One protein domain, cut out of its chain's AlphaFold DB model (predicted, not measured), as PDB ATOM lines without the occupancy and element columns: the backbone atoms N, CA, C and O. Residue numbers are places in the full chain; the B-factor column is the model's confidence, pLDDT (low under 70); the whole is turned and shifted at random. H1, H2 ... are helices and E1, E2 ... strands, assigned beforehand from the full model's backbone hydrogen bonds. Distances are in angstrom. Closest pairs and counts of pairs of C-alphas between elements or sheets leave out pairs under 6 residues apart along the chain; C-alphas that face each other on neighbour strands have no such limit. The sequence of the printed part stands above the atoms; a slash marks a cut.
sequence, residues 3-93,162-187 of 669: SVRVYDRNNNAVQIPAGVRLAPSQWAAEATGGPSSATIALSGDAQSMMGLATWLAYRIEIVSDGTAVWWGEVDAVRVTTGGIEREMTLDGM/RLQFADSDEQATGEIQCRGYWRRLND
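Overview. This is residues 3 to 93 and 162 to 187 of the 669 residues of an uncharacterized protein of Chloroflexi bacterium (UniProt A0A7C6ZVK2). A single twisted sheet of eight strands folds over on itself at a sharp bend in its longest strand, E5, so that E1 comes back near E2 although the two are not neighbours in the sheet. H1 packs on one face of the sheet, mainly on the part of E5 after its bend, and the short H2 stands up from the same face at one end of the model, while E6 and E7 extend the sheet beyond E5. The printed part has 117 residues, with two named helices and eight named strands in the order E1 E2 E3 H1 E4 E5 E6 E7 E8 H2, and the class is mixed, helices and strands. The sheet is branched, with its neighbour pairs antiparallel. The whole is compact and rounded, with a radius of gyration of the C-alphas of 14.1 A and spans of 40 by 31 by 25 A.

Arrangement. E1, residues 3 to 7, is an edge strand and the antiparallel neighbour of E4, residues 59 to 64; N 5 and O 61 are within hydrogen-bond range at 2.9 A. Residues 6 to 7 of E1 also pair antiparallel with residues 13 to 14. E2, residues 20 to 30, is another edge strand; the closest C-alphas of E1 and E2, those of Val 4 and Leu 22, are 7.0 A apart. E2 forms a hairpin with E3, residues 34 to 44, with N 23 and O 41 at 2.9 A. On the other side of E3 is E8, residues 173 to 179, antiparallel, with N 40 and O 176 at 3.0 A. H1, residues 46 to 55, is on the sheet; its closest C-alphas with E5, residues 67 to 81, are those of Ala 53 and Val 77, 5.5 A apart. E4, E5 and E6, residues 84 to 89, form a meander, each strand the antiparallel neighbour of the one before. E5 bends by 81 degrees at residue 73, and its pairing is staggered: with E4 over residues 67 to 73, with E8 over 73 to 80 and with E6 over 76 to 81. E4 and E6 lie on one side of E5 and E8 on the other side. N 62 and O 70 of E4 and E5 are 3.0 A apart, N 79 and O 86 of E5 and E6 2.9 A, and N 78 and O 175 of E5 and E8 2.9 A. E7, residues 162 to 165, is an edge strand antiparallel to E6, with N 85 and O 164 at 2.8 A. H2, residues 181 to 187, is on the same face as H1 at a height over the sheet of 9.8 A; it lies over E3, with 4 of its 7 C-alphas falling on E3, and only just not over E5, with 2 falling there. H1 and H2 are apart. In H1, 3 of 6 O i to N i+4 pairs are within hydrogen-bond range and 7 of 7 O i to N i+3 pairs; in H2, 0 of 3 and 4 of 4.

Along the chain. E1 begins at C-alpha 3, (104.792, 83.521, 70.508), and spans 13.7 A. E2 measures 30.2 A, E3 31.0 A and H1 15.6 A. E4 measures 16.7 A, and E5 33.7 A, ending at C-alpha 81, (118.363, 86.818, 90.759). E6 measures 16.3 A, E7 10.5 A and E8 20.4 A. H2 measures 10.7 A and ends at C-alpha 187, (111.922, 57.865, 80.532).

Size, cuts and confidence. The two C-alphas farthest apart, those of Thr 32 and Glu 170, are 42.0 A apart. Residues 94 to 161 are not printed, and C-alphas 93 and 162 are 12.7 A apart across this cut. The link from E1 to E2 is long, with 12 residues. The mean pLDDT of the printed part is 94.2, and residue 170 is under 70.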
ATOM      1  N   SER A   3     105.557  83.595  69.258       94.81
ATOM      2  CA  SER A   3     104.792  83.521  70.508       94.81
ATOM      3  C   SER A   3     104.804  82.102  71.063       94.81
ATOM      4  O   SER A   3     105.136  81.165  70.341       94.81
ATOM      5  N   VAL A   4     104.422  81.945  72.328       96.56
ATOM      6  CA  VAL A   4     104.366  80.652  73.013       96.56
ATOM      7  C   VAL A   4     102.921  80.337  73.383       96.56
ATOM      8  O   VAL A   4     102.213  81.211  73.885       96.56
ATOM      9  N   ARG A   5     102.494  79.094  73.157       96.12
ATOM     10  CA  ARG A   5     101.252  78.538  73.711       96.12
ATOM     11  C   ARG A   5     101.609  77.467  74.729       96.12
ATOM     12  O   ARG A   5     102.504  76.669  74.476       96.12
ATOM     13  N   VAL A   6     100.919  77.466  75.863       96.69
ATOM     14  CA  VAL A   6     101.150  76.518  76.957       96.69
ATOM     15  C   VAL A   6      99.836  75.828  77.275       96.69
ATOM     16  O   VAL A   6      98.791  76.480  77.315       96.69
ATOM     17  N   TYR A   7      99.896  74.524  77.502       95.69
ATOM     18  CA  TYR A   7      98.755  73.714  77.892       95.69
ATOM     19  C   TYR A   7      99.143  72.829  79.070       95.69
ATOM     20  O   TYR A   7     100.261  72.319  79.122       95.69
ATOM     21  N   ASP A   8      98.231  72.640  80.016       94.25
ATOM     22  CA  ASP A   8      98.438  71.659  81.077       94.25
ATOM     23  C   ASP A   8      98.469  70.229  80.496       94.25
ATOM     24  O   ASP A   8      98.232  70.004  79.305       94.25
ATOM     25  N   ARG A   9      98.750  69.229  81.336       90.50
ATOM     26  CA  ARG A   9      98.783  67.823  80.895       90.50
ATOM     27  C   ARG A   9      97.429  67.271  80.440       90.50
ATOM     28  O   ARG A   9      97.394  66.228  79.800       90.50
ATOM     29  N   ASN A  10      96.334  67.974  80.724       90.06
ATOM     30  CA  ASN A  10      94.994  67.649  80.239       90.06
ATOM     31  C   ASN A  10      94.647  68.420  78.952       90.06
ATOM     32  O   ASN A  10      93.485  68.456  78.552       90.06
ATOM     33  N   ASN A  11      95.641  69.047  78.307       90.94
ATOM     34  CA  ASN A  11      95.501  69.870  77.108       90.94
ATOM     35  C   ASN A  11      94.620  71.128  77.285       90.94
ATOM     36  O   ASN A  11      94.189  71.728  76.296       90.94
ATOM     37  N   ASN A  12      94.399  71.602  78.516       94.75
ATOM     38  CA  ASN A  12      93.743  72.889  78.746       94.75
ATOM     39  C   ASN A  12      94.737  74.031  78.545       94.75
ATOM     40  O   ASN A  12      95.841  74.001  79.086       94.75
ATOM     41  N   ALA A  13      94.341  75.075  77.816       95.88
ATOM     42  CA  ALA A  13      95.191  76.241  77.598       95.88
ATOM     43  C   ALA A  13      95.490  76.983  78.915       95.88
ATOM     44  O   ALA A  13      94.582  77.342  79.666       95.88
ATOM     45  N   VAL A  14      96.768  77.275  79.151       96.19
ATOM     46  CA  VAL A  14      97.267  77.957  80.350       96.19
ATOM     47  C   VAL A  14      97.632  79.395  80.001       96.19
ATOM     48  O   VAL A  14      98.305  79.666  79.007       96.19
ATOM     49  N   GLN A  15      97.180  80.339  80.827       93.88
ATOM     50  CA  GLN A  15      97.519  81.749  80.653       93.88
ATOM     51  C   GLN A  15      98.901  82.050  81.226       93.88
ATOM     52  O   GLN A  15      99.255  81.602  82.316       93.88
ATOM     53  N   ILE A  16      99.661  82.862  80.496       92.69
ATOM     54  CA  ILE A  16     100.948  83.372  80.958       92.69
ATOM     55  C   ILE A  16     100.698  84.323  82.143       92.69
ATOM     56  O   ILE A  16      99.875  85.235  82.003       92.69
ATOM     57  N   PRO A  17     101.379  84.151  83.293       92.06
ATOM     58  CA  PRO A  17     101.224  85.039  84.436       92.06
ATOM     59  C   PRO A  17     101.498  86.500  84.078       92.06
ATOM     60  O   PRO A  17     102.433  86.818  83.339       92.06
ATOM     61  N   ALA A  18     100.698  87.404  84.644       87.19
ATOM     62  CA  ALA A  18     100.943  88.834  84.516       87.19
ATOM     63  C   ALA A  18     102.325  89.177  85.097       87.19
ATOM     64  O   ALA A  18     102.646  88.751  86.198       87.19
ATOM     65  N   GLY A  19     103.128  89.946  84.359       86.25
ATOM     66  CA  GLY A  19     104.485  90.325  84.775       86.25
ATOM     67  C   GLY A  19     105.603  89.495  84.142       86.25
ATOM     68  O   GLY A  19     106.739  89.962  84.116       86.25
ATOM     69  N   VAL A  20     105.286  88.350  83.528       94.62
ATOM     70  CA  VAL A  20     106.258  87.504  82.820       94.62
ATOM     71  C   VAL A  20     106.141  87.687  81.310       94.62
ATOM     72  O   VAL A  20     105.048  87.698  80.740       94.62
ATOM     73  N   ARG A  21     107.284  87.784  80.632       95.00
ATOM     74  CA  ARG A  21     107.387  87.720  79.172       95.00
ATOM     75  C   ARG A  21     108.200  86.499  78.771       95.00
ATOM     76  O   ARG A  21     109.305  86.310  79.272       95.00
ATOM     77  N   LEU A  22     107.656  85.722  77.837       96.88
ATOM     78  CA  LEU A  22     108.333  84.591  77.209       96.88
ATOM     79  C   LEU A  22     108.820  84.993  75.819       96.88
ATOM     80  O   LEU A  22     108.031  85.453  74.991       96.88
ATOM     81  N   ALA A  23     110.109  84.794  75.562       96.75
ATOM     82  CA  ALA A  23     110.729  85.037  74.269       96.75
ATOM     83  C   ALA A  23     111.478  83.773  73.819       96.75
ATOM     84  O   ALA A  23     112.545  83.485  74.361       96.75
ATOM     85  N   PRO A  24     110.947  83.004  72.847       97.75
ATOM     86  CA  PRO A  24     111.678  81.883  72.259       97.75
ATOM     87  C   PRO A  24     113.059  82.339  71.780       97.75
ATOM     88  O   PRO A  24     113.149  83.314  71.031       97.75
ATOM     89  N   SER A  25     114.124  81.674  72.227       97.00
ATOM     90  CA  SER A  25     115.507  82.079  71.943       97.00
ATOM     91  C   SER A  25     116.215  81.122  70.989       97.00
ATOM     92  O   SER A  25     117.007  81.575  70.163       97.00
ATOM     93  N   GLN A  26     115.916  79.826  71.063       97.62
ATOM     94  CA  GLN A  26     116.449  78.805  70.163       97.62
ATOM     95  C   GLN A  26     115.580  77.549  70.214       97.62
ATOM     96  O   GLN A  26     115.038  77.219  71.264       97.62
ATOM     97  N   TRP A  27     115.456  76.833  69.101       98.44
ATOM     98  CA  TRP A  27     114.859  75.497  69.080       98.44
ATOM     99  C   TRP A  27     115.473  74.625  67.994       98.44
ATOM    100  O   TRP A  27     116.034  75.133  67.020       98.44
ATOM    101  N   ALA A  28     115.389  73.312  68.188       98.31
ATOM    102  CA  ALA A  28     115.979  72.302  67.328       98.31
ATOM    103  C   ALA A  28     115.053  71.096  67.127       98.31
ATOM    104  O   ALA A  28     114.143  70.834  67.924       98.31
ATOM    105  N   ALA A  29     115.302  70.377  66.037       97.88
ATOM    106  CA  ALA A  29     114.655  69.129  65.673       97.88
ATOM    107  C   ALA A  29     115.646  68.206  64.953       97.88
ATOM    108  O   ALA A  29     116.672  68.657  64.429       97.88
ATOM    109  N   GLU A  30     115.302  66.925  64.904       96.38
ATOM    110  CA  GLU A  30     116.057  65.842  64.273       96.38
ATOM    111  C   GLU A  30     115.130  65.014  63.370       96.38
ATOM    112  O   GLU A  30     113.916  64.970  63.593       96.38
ATOM    113  N   ALA A  31     115.685  64.386  62.328       95.00
ATOM    114  CA  ALA A  31     114.922  63.575  61.373       95.00
ATOM    115  C   ALA A  31     114.167  62.443  62.085       95.00
ATOM    116  O   ALA A  31     112.961  62.276  61.877       95.00
ATOM    117  N   THR A  32     114.859  61.748  62.992       94.69
ATOM    118  CA  THR A  32     114.246  60.854  63.973       94.69
ATOM    119  C   THR A  32     113.791  61.651  65.198       94.69
ATOM    120  O   THR A  32     114.534  62.436  65.782       94.69
ATOM    121  N   GLY A  33     112.540  61.459  65.594       93.75
ATOM    122  CA  GLY A  33     111.894  62.062  66.751       93.75
ATOM    123  C   GLY A  33     111.266  63.437  66.533       93.75
ATOM    124  O   GLY A  33     110.250  63.741  67.166       93.75
ATOM    125  N   GLY A  34     111.775  64.239  65.597       95.75
ATOM    126  CA  GLY A  34     111.251  65.581  65.332       95.75
ATOM    127  C   GLY A  34     111.808  66.598  66.329       95.75
ATOM    128  O   GLY A  34     113.018  66.594  66.555       95.75
ATOM    129  N   PRO A  35     110.989  67.500  66.909       97.25
ATOM    130  CA  PRO A  35     111.440  68.439  67.937       97.25
ATOM    131  C   PRO A  35     112.315  67.774  69.002       97.25
ATOM    132  O   PRO A  35     111.930  66.764  69.585       97.25
ATOM    133  N   SER A  36     113.496  68.335  69.261       97.12
ATOM    134  CA  SER A  36     114.458  67.771  70.212       97.12
ATOM    135  C   SER A  36     114.570  68.637  71.462       97.12
ATOM    136  O   SER A  36     114.291  68.161  72.565       97.12
ATOM    137  N   SER A  37     114.892  69.918  71.292       97.88
ATOM    138  CA  SER A  37     115.017  70.883  72.384       97.88
ATOM    139  C   SER A  37     114.545  72.278  71.987       97.88
ATOM    140  O   SER A  37     114.576  72.656  70.813       97.88
ATOM    141  N   ALA A  38     114.117  73.056  72.978       98.50
ATOM    142  CA  ALA A  38     113.905  74.487  72.827       98.50
ATOM    143  C   ALA A  38     114.227  75.241  74.112       98.50
ATOM    144  O   ALA A  38     114.041  74.741  75.219       98.50
ATOM    145  N   THR A  39     114.658  76.481  73.934       98.50
ATOM    146  CA  THR A  39     114.955  77.420  75.001       98.50
ATOM    147  C   THR A  39     114.061  78.641  74.851       98.50
ATOM    148  O   THR A  39     113.930  79.221  73.766       98.50
ATOM    149  N   ILE A  40     113.433  79.044  75.952       98.44
ATOM    150  CA  ILE A  40     112.584  80.231  76.016       98.44
ATOM    151  C   ILE A  40     113.125  81.137  77.112       98.44
ATOM    152  O   ILE A  40     113.096  80.790  78.290       98.44
ATOM    153  N   ALA A  41     113.605  82.312  76.719       97.69
ATOM    154  CA  ALA A  41     114.084  83.316  77.652       97.69
ATOM    155  C   ALA A  41     112.908  83.945  78.409       97.69
ATOM    156  O   ALA A  41     111.868  84.276  77.825       97.69
ATOM    157  N   LEU A  42     113.102  84.131  79.710       96.62
ATOM    158  CA  LEU A  42     112.161  84.766  80.617       96.62
ATOM    159  C   LEU A  42     112.684  86.135  81.037       96.62
ATOM    160  O   LEU A  42     113.860  86.318  81.354       96.62
ATOM    161  N   SER A  43     111.773  87.098  81.079       94.50
ATOM    162  CA  SER A  43     112.006  88.397  81.705       94.50
ATOM    163  C   SER A  43     110.754  88.825  82.457       94.50
ATOM    164  O   SER A  43     109.636  88.505  82.043       94.50
ATOM    165  N   GLY A  44     110.930  89.539  83.564       92.81
ATOM    166  CA  GLY A  44     109.818  89.931  84.421       92.81
ATOM    167  C   GLY A  44     110.199  89.973  85.890       92.81
ATOM    168  O   GLY A  44     111.375  90.064  86.242       92.81
ATOM    169  N   ASP A  45     109.193  89.897  86.754       92.00
ATOM    170  CA  ASP A  45     109.409  89.772  88.186       92.00
ATOM    171  C   ASP A  45     109.887  88.356  88.558       92.00
ATOM    172  O   ASP A  45     109.368  87.343  88.083       92.00
ATOM    173  N   ALA A  46     110.895  88.278  89.431       91.31
ATOM    174  CA  ALA A  46     111.533  87.011  89.790       91.31
ATOM    175  C   ALA A  46     110.554  85.990  90.392       91.31
ATOM    176  O   ALA A  46     110.671  84.794  90.128       91.31
ATOM    177  N   GLN A  47     109.581  86.445  91.188       91.69
ATOM    178  CA  GLN A  47     108.636  85.560  91.869       91.69
ATOM    179  C   GLN A  47     107.673  84.885  90.886       91.69
ATOM    180  O   GLN A  47     107.456  83.677  90.992       91.69
ATOM    181  N   SER A  48     107.134  85.623  89.913       93.94
ATOM    182  CA  SER A  48     106.262  85.045  88.886       93.94
ATOM    183  C   SER A  48     107.035  84.136  87.938       93.94
ATOM    184  O   SER A  48     106.511  83.087  87.570       93.94
ATOM    185  N   MET A  49     108.296  84.462  87.610       95.81
ATOM    186  CA  MET A  49     109.163  83.552  86.848       95.81
ATOM    187  C   MET A  49     109.412  82.240  87.603       95.81
ATOM    188  O   MET A  49     109.261  81.166  87.026       95.81
ATOM    189  N   MET A  50     109.716  82.291  88.906       93.69
ATOM    190  CA  MET A  50     109.872  81.077  89.723       93.69
ATOM    191  C   MET A  50     108.571  80.266  89.822       93.69
ATOM    192  O   MET A  50     108.614  79.037  89.884       93.69
ATOM    193  N   GLY A  51     107.408  80.925  89.798       94.56
ATOM    194  CA  GLY A  51     106.097  80.267  89.778       94.56
ATOM    195  C   GLY A  51     105.869  79.362  88.559       94.56
ATOM    196  O   GLY A  51     105.099  78.400  88.649       94.56
ATOM    197  N   LEU A  52     106.584  79.598  87.453       96.88
ATOM    198  CA  LEU A  52     106.518  78.752  86.257       96.88
ATOM    199  C   LEU A  52     107.076  77.344  86.487       96.88
ATOM    200  O   LEU A  52     106.798  76.461  85.690       96.88
ATOM    201  N   ALA A  53     107.775  77.071  87.596       96.31
ATOM    202  CA  ALA A  53     108.152  75.704  87.975       96.31
ATOM    203  C   ALA A  53     106.934  74.765  88.141       96.31
ATOM    204  O   ALA A  53     107.075  73.545  88.137       96.31
ATOM    205  N   THR A  54     105.721  75.313  88.274       95.69
ATOM    206  CA  THR A  54     104.469  74.535  88.245       95.69
ATOM    207  C   THR A  54     104.087  74.026  86.854       95.69
ATOM    208  O   THR A  54     103.235  73.146  86.761       95.69
ATOM    209  N   TRP A  55     104.722  74.545  85.799       97.31
ATOM    210  CA  TRP A  55     104.519  74.140  84.409       97.31
ATOM    211  C   TRP A  55     105.395  72.962  83.988       97.31
ATOM    212  O   TRP A  55     105.346  72.577  82.830       97.31
ATOM    213  N   LEU A  56     106.211  72.378  84.868       97.94
ATOM    214  CA  LEU A  56     106.965  71.176  84.504       97.94
ATOM    215  C   LEU A  56     106.021  70.083  83.976       97.94
ATOM    216  O   LEU A  56     104.968  69.834  84.565       97.94
ATOM    217  N   ALA A  57     106.419  69.459  82.865       96.31
ATOM    218  CA  ALA A  57     105.652  68.514  82.050       96.31
ATOM    219  C   ALA A  57     104.426  69.102  81.325       96.31
ATOM    220  O   ALA A  57     103.643  68.360  80.731       96.31
ATOM    221  N   TYR A  58     104.225  70.423  81.348       96.56
ATOM    222  CA  TYR A  58     103.178  71.060  80.550       96.56
ATOM    223  C   TYR A  58     103.583  71.056  79.086       96.56
ATOM    224  O   TYR A  58     104.753  71.248  78.749       96.56
ATOM    225  N   ARG A  59     102.592  70.887  78.213       95.56
ATOM    226  CA  ARG A  59     102.765  71.011  76.771       95.56
ATOM    227  C   ARG A  59     103.080  72.454  76.418       95.56
ATOM    228  O   ARG A  59     102.426  73.383  76.894       95.56
ATOM    229  N   ILE A  60     104.029  72.638  75.514       96.12
ATOM    230  CA  ILE A  60     104.428  73.953  75.034       96.12
ATOM    231  C   ILE A  60     104.652  73.940  73.526       96.12
ATOM    232  O   ILE A  60     105.201  72.993  72.964       96.12
ATOM    233  N   GLU A  61     104.206  75.004  72.864       96.94
ATOM    234  CA  GLU A  61     104.373  75.209  71.428       96.94
ATOM    235  C   GLU A  61     104.991  76.574  71.152       96.94
ATOM    236  O   GLU A  61     104.549  77.592  71.694       96.94
ATOM    237  N   ILE A  62     105.967  76.604  70.247       97.75
ATOM    238  CA  ILE A  62     106.463  77.846  69.652       97.75
ATOM    239  C   ILE A  62     105.678  78.080  68.370       97.75
ATOM    240  O   ILE A  62     105.583  77.205  67.512       97.75
ATOM    241  N   VAL A  63     105.112  79.275  68.242       96.81
ATOM    242  CA  VAL A  63     104.185  79.637  67.173       96.81
ATOM    243  C   VAL A  63     104.754  80.777  66.340       96.81
ATOM    244  O   VAL A  63     105.199  81.792  66.883       96.81
ATOM    245  N   SER A  64     104.676  80.615  65.023       95.94
ATOM    246  CA  SER A  64     105.020  81.605  64.005       95.94
ATOM    247  C   SER A  64     103.795  81.830  63.118       95.94
ATOM    248  O   SER A  64     103.218  80.873  62.607       95.94
ATOM    249  N   ASP A  65     103.328  83.076  63.019       92.44
ATOM    250  CA  ASP A  65     102.130  83.483  62.263       92.44
ATOM    251  C   ASP A  65     100.911  82.553  62.462       92.44
ATOM    252  O   ASP A  65     100.222  82.149  61.529       92.44
ATOM    253  N   GLY A  66     100.652  82.187  63.721       91.19
ATOM    254  CA  GLY A  66      99.513  81.354  64.125       91.19
ATOM    255  C   GLY A  66      99.729  79.840  64.023       91.19
ATOM    256  O   GLY A  66      98.943  79.097  64.620       91.19
ATOM    257  N   THR A  67     100.807  79.393  63.374       93.75
ATOM    258  CA  THR A  67     101.151  77.977  63.158       93.75
ATOM    259  C   THR A  67     102.253  77.519  64.114       93.75
ATOM    260  O   THR A  67     103.230  78.237  64.327       93.75
ATOM    261  N   ALA A  68     102.113  76.328  64.703       95.62
ATOM    262  CA  ALA A  68     103.151  75.743  65.550       95.62
ATOM    263  C   ALA A  68     104.360  75.314  64.701       95.62
ATOM    264  O   ALA A  68     104.212  74.582  63.725       95.62
ATOM    265  N   VAL A  69     105.553  75.769  65.081       96.44
ATOM    266  CA  VAL A  69     106.829  75.446  64.417       96.44
ATOM    267  C   VAL A  69     107.746  74.569  65.273       96.44
ATOM    268  O   VAL A  69     108.752  74.069  64.780       96.44
ATOM    269  N   TRP A  70     107.392  74.375  66.545       97.44
ATOM    270  CA  TRP A  70     108.039  73.458  67.482       97.44
ATOM    271  C   TRP A  70     107.045  73.090  68.592       97.44
ATOM    272  O   TRP A  70     106.240  73.940  68.988       97.44
ATOM    273  N   TRP A  71     107.097  71.858  69.099       96.31
ATOM    274  CA  TRP A  71     106.228  71.351  70.168       96.31
ATOM    275  C   TRP A  71     106.981  70.383  71.085       96.31
ATOM    276  O   TRP A  71     107.851  69.637  70.641       96.31
ATOM    277  N   GLY A  72     106.608  70.365  72.360       96.25
ATOM    278  CA  GLY A  72     107.186  69.471  73.357       96.25
ATOM    279  C   GLY A  72     106.614  69.729  74.743       96.25
ATOM    280  O   GLY A  72     105.509  70.256  74.878       96.25
ATOM    281  N   GLU A  73     107.389  69.396  75.769       96.12
ATOM    282  CA  GLU A  73     107.077  69.682  77.165       96.12
ATOM    283  C   GLU A  73     108.108  70.612  77.809       96.12
ATOM    284  O   GLU A  73     109.246  70.729  77.349       96.12
ATOM    285  N   VAL A  74     107.707  71.253  78.903       98.12
ATOM    286  CA  VAL A  74     108.608  71.994  79.787       98.12
ATOM    287  C   VAL A  74     109.368  71.013  80.686       98.12
ATOM    288  O   VAL A  74     108.761  70.331  81.510       98.12
ATOM    289  N   ASP A  75     110.691  70.971  80.547       97.94
ATOM    290  CA  ASP A  75     111.579  70.033  81.247       97.94
ATOM    291  C   ASP A  75     112.288  70.674  82.448       97.94
ATOM    292  O   ASP A  75     112.437  70.048  83.499       97.94
ATOM    293  N   ALA A  76     112.661  71.952  82.331       98.31
ATOM    294  CA  ALA A  76     113.239  72.708  83.434       98.31
ATOM    295  C   ALA A  76     112.847  74.187  83.402       98.31
ATOM    296  O   ALA A  76     112.641  74.785  82.344       98.31
ATOM    297  N   VAL A  77     112.789  74.792  84.587       98.31
ATOM    298  CA  VAL A  77     112.651  76.240  84.771       98.31
ATOM    299  C   VAL A  77     113.799  76.724  85.634       98.31
ATOM    300  O   VAL A  77     113.993  76.237  86.750       98.31
ATOM    301  N   ARG A  78     114.528  77.710  85.123       97.06
ATOM    302  CA  ARG A  78     115.710  78.297  85.742       97.06
ATOM    303  C   ARG A  78     115.525  79.801  85.904       97.06
ATOM    304  O   ARG A  78     115.088  80.475  84.977       97.06
ATOM    305  N   VAL A  79     115.845  80.334  87.079       95.81
ATOM    306  CA  VAL A  79     115.741  81.769  87.381       95.81
ATOM    307  C   VAL A  79     116.966  82.228  88.159       95.81
ATOM    308  O   VAL A  79     117.285  81.669  89.211       95.81
ATOM    309  N   THR A  80     117.597  83.295  87.678       94.06
ATOM    310  CA  THR A  80     118.766  83.926  88.289       94.06
ATOM    311  C   THR A  80     118.392  85.304  88.811       94.06
ATOM    312  O   THR A  80     117.882  86.155  88.086       94.06
ATOM    313  N   THR A  81     118.609  85.525  90.107       91.69
ATOM    314  CA  THR A  81     118.363  86.818  90.759       91.69
ATOM    315  C   THR A  81     119.216  86.943  92.016       91.69
ATOM    316  O   THR A  81     119.298  86.001  92.813       91.69
ATOM    317  N   GLY A  82     119.836  88.112  92.212       87.75
ATOM    318  CA  GLY A  82     120.668  88.395  93.386       87.75
ATOM    319  C   GLY A  82     121.880  87.465  93.517       87.75
ATOM    320  O   GLY A  82     122.179  87.021  94.622       87.75
ATOM    321  N   GLY A  83     122.519  87.113  92.395       88.69
ATOM    322  CA  GLY A  83     123.691  86.225  92.356       88.69
ATOM    323  C   GLY A  83     123.406  84.750  92.671       88.69
ATOM    324  O   GLY A  83     124.319  83.993  92.997       88.69
ATOM    325  N   ILE A  84     122.141  84.320  92.620       92.19
ATOM    326  CA  ILE A  84     121.745  82.922  92.839       92.19
ATOM    327  C   ILE A  84     120.862  82.463  91.682       92.19
ATOM    328  O   ILE A  84     119.799  83.045  91.444       92.19
ATOM    329  N   GLU A  85     121.273  81.379  91.034       94.38
ATOM    330  CA  GLU A  85     120.504  80.628  90.048       94.38
ATOM    331  C   GLU A  85     119.759  79.479  90.739       94.38
ATOM    332  O   GLU A  85     120.331  78.705  91.514       94.38
ATOM    333  N   ARG A  86     118.456  79.384  90.476       95.94
ATOM    334  CA  ARG A  86     117.561  78.349  91.001       95.94
ATOM    335  C   ARG A  86     116.951  77.603  89.832       95.94
ATOM    336  O   ARG A  86     116.348  78.236  88.972       95.94
ATOM    337  N   GLU A  87     117.051  76.282  89.842       97.25
ATOM    338  CA  GLU A  87     116.474  75.421  88.813       97.25
ATOM    339  C   GLU A  87     115.570  74.361  89.447       97.25
ATOM    340  O   GLU A  87     115.922  73.731  90.450       97.25
ATOM    341  N   MET A  88     114.400  74.173  88.842       98.12
ATOM    342  CA  MET A  88     113.542  73.011  89.048       98.12
ATOM    343  C   MET A  88     113.500  72.233  87.734       98.12
ATOM    344  O   MET A  88     113.172  72.824  86.705       98.12
ATOM    345  N   THR A  89     113.820  70.942  87.766       97.88
ATOM    346  CA  THR A  89     113.960  70.106  86.563       97.88
ATOM    347  C   THR A  89     113.330  68.727  86.747       97.88
ATOM    348  O   THR A  89     113.249  68.209  87.864       97.88
ATOM    349  N   LEU A  90     112.864  68.145  85.646       97.38
ATOM    350  CA  LEU A  90     112.424  66.752  85.566       97.38
ATOM    351  C   LEU A  90     113.597  65.779  85.389       97.38
ATOM    352  O   LEU A  90     113.420  64.575  85.574       97.38
ATOM    353  N   ASP A  91     114.795  66.278  85.084       95.44
ATOM    354  CA  ASP A  91     115.999  65.462  85.003       95.44
ATOM    355  C   ASP A  91     116.333  64.822  86.362       95.44
ATOM    356  O   ASP A  91     116.334  65.476  87.410       95.44
ATOM    357  N   GLY A  92     116.607  63.518  86.347       93.38
ATOM    358  CA  GLY A  92     116.815  62.701  87.546       93.38
ATOM    359  C   GLY A  92     115.539  62.320  88.310       93.38
ATOM    360  O   GLY A  92     115.639  61.715  89.379       93.38
ATOM    361  N   MET A  93     114.350  62.651  87.796       97.19
ATOM    362  CA  MET A  93     113.077  62.241  88.387       97.19
ATOM    363  C   MET A  93     112.725  60.789  88.019       97.19
ATOM    364  O   MET A  93     112.826  60.389  86.862       97.19
ATOM    365  N   ARG A 162     117.991  72.315  91.913       95.12
ATOM    366  CA  ARG A 162     119.406  72.679  91.785       95.12
ATOM    367  C   ARG A 162     119.598  74.151  92.137       95.12
ATOM    368  O   ARG A 162     118.724  74.985  91.897       95.12
ATOM    369  N   LEU A 163     120.739  74.451  92.751       94.62
ATOM    370  CA  LEU A 163     121.125  75.800  93.148       94.62
ATOM    371  C   LEU A 163     122.578  76.035  92.754       94.62
ATOM    372  O   LEU A 163     123.441  75.217  93.078       94.62
ATOM    373  N   GLN A 164     122.836  77.151  92.080       93.31
ATOM    374  CA  GLN A 164     124.176  77.591  91.700       93.31
ATOM    375  C   GLN A 164     124.362  79.068  92.064       93.31
ATOM    376  O   GLN A 164     123.401  79.837  92.118       93.31
ATOM    377  N   PHE A 165     125.600  79.463  92.349       89.44
ATOM    378  CA  PHE A 165     125.951  80.867  92.561       89.44
ATOM    379  C   PHE A 165     126.358  81.475  91.220       89.44
ATOM    380  O   PHE A 165     127.145  80.879  90.489       89.44
ATOM    381  N   ALA A 166     125.799  82.638  90.912       80.81
ATOM    382  CA  ALA A 166     126.012  83.366  89.671       80.81
ATOM    383  C   ALA A 166     126.507  84.784  89.979       80.81
ATOM    384  O   ALA A 166     126.422  85.250  91.119       80.81
ATOM    385  N   ASP A 167     126.995  85.480  88.956       76.81
ATOM    386  CA  ASP A 167     127.366  86.884  89.097       76.81
ATOM    387  C   ASP A 167     126.142  87.733  89.484       76.81
ATOM    388  O   ASP A 167     124.992  87.447  89.128       76.81
ATOM    389  N   SER A 168     126.379  88.755  90.305       72.12
ATOM    390  CA  SER A 168     125.314  89.588  90.854       72.12
ATOM    391  C   SER A 168     124.846  90.626  89.835       72.12
ATOM    392  O   SER A 168     125.317  91.762  89.847       72.12
ATOM    393  N   ASP A 169     123.892  90.248  88.990       70.19
ATOM    394  CA  ASP A 169     123.158  91.200  88.157       70.19
ATOM    395  C   ASP A 169     121.974  91.820  88.921       70.19
ATOM    396  O   ASP A 169     121.298  91.156  89.716       70.19
ATOM    397  N   GLU A 170     121.705  93.110  88.670       68.94
ATOM    398  CA  GLU A 170     120.563  93.833  89.259       68.94
ATOM    399  C   GLU A 170     119.210  93.346  88.717       68.94
ATOM    400  O   GLU A 170     118.195  93.457  89.407       68.94
ATOM    401  N   GLN A 171     119.173  92.801  87.495       83.50
ATOM    402  CA  GLN A 171     117.938  92.380  86.840       83.50
ATOM    403  C   GLN A 171     117.768  90.860  86.884       83.50
ATOM    404  O   GLN A 171     118.660  90.111  86.496       83.50
ATOM    405  N   ALA A 172     116.590  90.405  87.316       88.12
ATOM    406  CA  ALA A 172     116.252  88.990  87.292       88.12
ATOM    407  C   ALA A 172     116.116  88.484  85.849       88.12
ATOM    408  O   ALA A 172     115.398  89.076  85.036       88.12
ATOM    409  N   THR A 173     116.759  87.359  85.557       93.38
ATOM    410  CA  THR A 173     116.684  86.655  84.275       93.38
ATOM    411  C   THR A 173     116.210  85.226  84.502       93.38
ATOM    412  O   THR A 173     116.285  84.696  85.613       93.38
ATOM    413  N   GLY A 174     115.683  84.586  83.466       94.69
ATOM    414  CA  GLY A 174     115.316  83.182  83.557       94.69
ATOM    415  C   GLY A 174     115.219  82.505  82.206       94.69
ATOM    416  O   GLY A 174     115.284  83.143  81.155       94.69
ATOM    417  N   GLU A 175     115.037  81.198  82.257       97.25
ATOM    418  CA  GLU A 175     114.985  80.322  81.103       97.25
ATOM    419  C   GLU A 175     114.019  79.167  81.371       97.25
ATOM    420  O   GLU A 175     114.005  78.593  82.463       97.25
ATOM    421  N   ILE A 176     113.221  78.818  80.365       98.38
ATOM    422  CA  ILE A 176     112.533  77.530  80.295       98.38
ATOM    423  C   ILE A 176     113.270  76.659  79.289       98.38
ATOM    424  O   ILE A 176     113.417  77.043  78.123       98.38
ATOM    425  N   GLN A 177     113.678  75.479  79.739       98.38
ATOM    426  CA  GLN A 177     114.190  74.422  78.881       98.38
ATOM    427  C   GLN A 177     113.054  73.469  78.556       98.38
ATOM    428  O   GLN A 177     112.317  73.021  79.437       98.38
ATOM    429  N   CYS A 178     112.896  73.200  77.270       98.19
ATOM    430  CA  CYS A 178     111.839  72.362  76.744       98.19
ATOM    431  C   CYS A 178     112.452  71.171  76.014       98.19
ATOM    432  O   CYS A 178     113.487  71.299  75.349       98.19
ATOM    433  N   ARG A 179     111.769  70.033  76.084       96.62
ATOM    434  CA  ARG A 179     112.172  68.779  75.449       96.62
ATOM    435  C   ARG A 179     111.047  68.277  74.552       96.62
ATOM    436  O   ARG A 179     109.880  68.366  74.923       96.62
ATOM    437  N   GLY A 180     111.368  67.768  73.367       95.81
ATOM    438  CA  GLY A 180     110.351  67.188  72.485       95.81
ATOM    439  C   GLY A 180     109.780  65.870  73.013       95.81
ATOM    440  O   GLY A 180     110.453  65.136  73.740       95.81
ATOM    441  N   TYR A 181     108.545  65.544  72.619       94.12
ATOM    442  CA  TYR A 181     107.823  64.372  73.136       94.12
ATOM    443  C   TYR A 181     108.507  63.042  72.847       94.12
ATOM    444  O   TYR A 181     108.481  62.163  73.700       94.12
ATOM    445  N   TRP A 182     109.170  62.904  71.695       94.31
ATOM    446  CA  TRP A 182     109.890  61.677  71.349       94.31
ATOM    447  C   TRP A 182     110.886  61.270  72.436       94.31
ATOM    448  O   TRP A 182     110.985  60.105  72.803       94.31
ATOM    449  N   ARG A 183     111.566  62.248  73.047       94.19
ATOM    450  CA  ARG A 183     112.557  61.999  74.099       94.19
ATOM    451  C   ARG A 183     111.954  61.387  75.372       94.19
ATOM    452  O   ARG A 183     112.714  60.809  76.137       94.19
ATOM    453  N   ARG A 184     110.628  61.432  75.577       94.19
ATOM    454  CA  ARG A 184     109.932  60.733  76.682       94.19
ATOM    455  C   ARG A 184     110.059  59.219  76.608       94.19
ATOM    456  O   ARG A 184     109.967  58.573  77.642       94.19
ATOM    457  N   LEU A 185     110.336  58.657  75.431       95.19
ATOM    458  CA  LEU A 185     110.605  57.226  75.277       95.19
ATOM    459  C   LEU A 185     111.880  56.785  76.026       95.19
ATOM    460  O   LEU A 185     112.042  55.603  76.306       95.19
ATOM    461  N   ASN A 186     112.770  57.716  76.398       95.31
ATOM    462  CA  ASN A 186     113.909  57.424  77.277       95.31
ATOM    463  C   ASN A 186     113.540  57.339  78.761       95.31
ATOM    464  O   ASN A 186     114.345  56.848  79.554       95.31
ATOM    465  N   ASP A 187     112.362  57.832  79.141       95.88
ATOM    466  CA  ASP A 187     111.922  57.865  80.532       95.88
ATOM    467  C   ASP A 187     111.137  56.604  80.917       95.88
ATOM    468  O   ASP A 187     110.714  56.490  82.062       95.88
TER     469      ASP A 187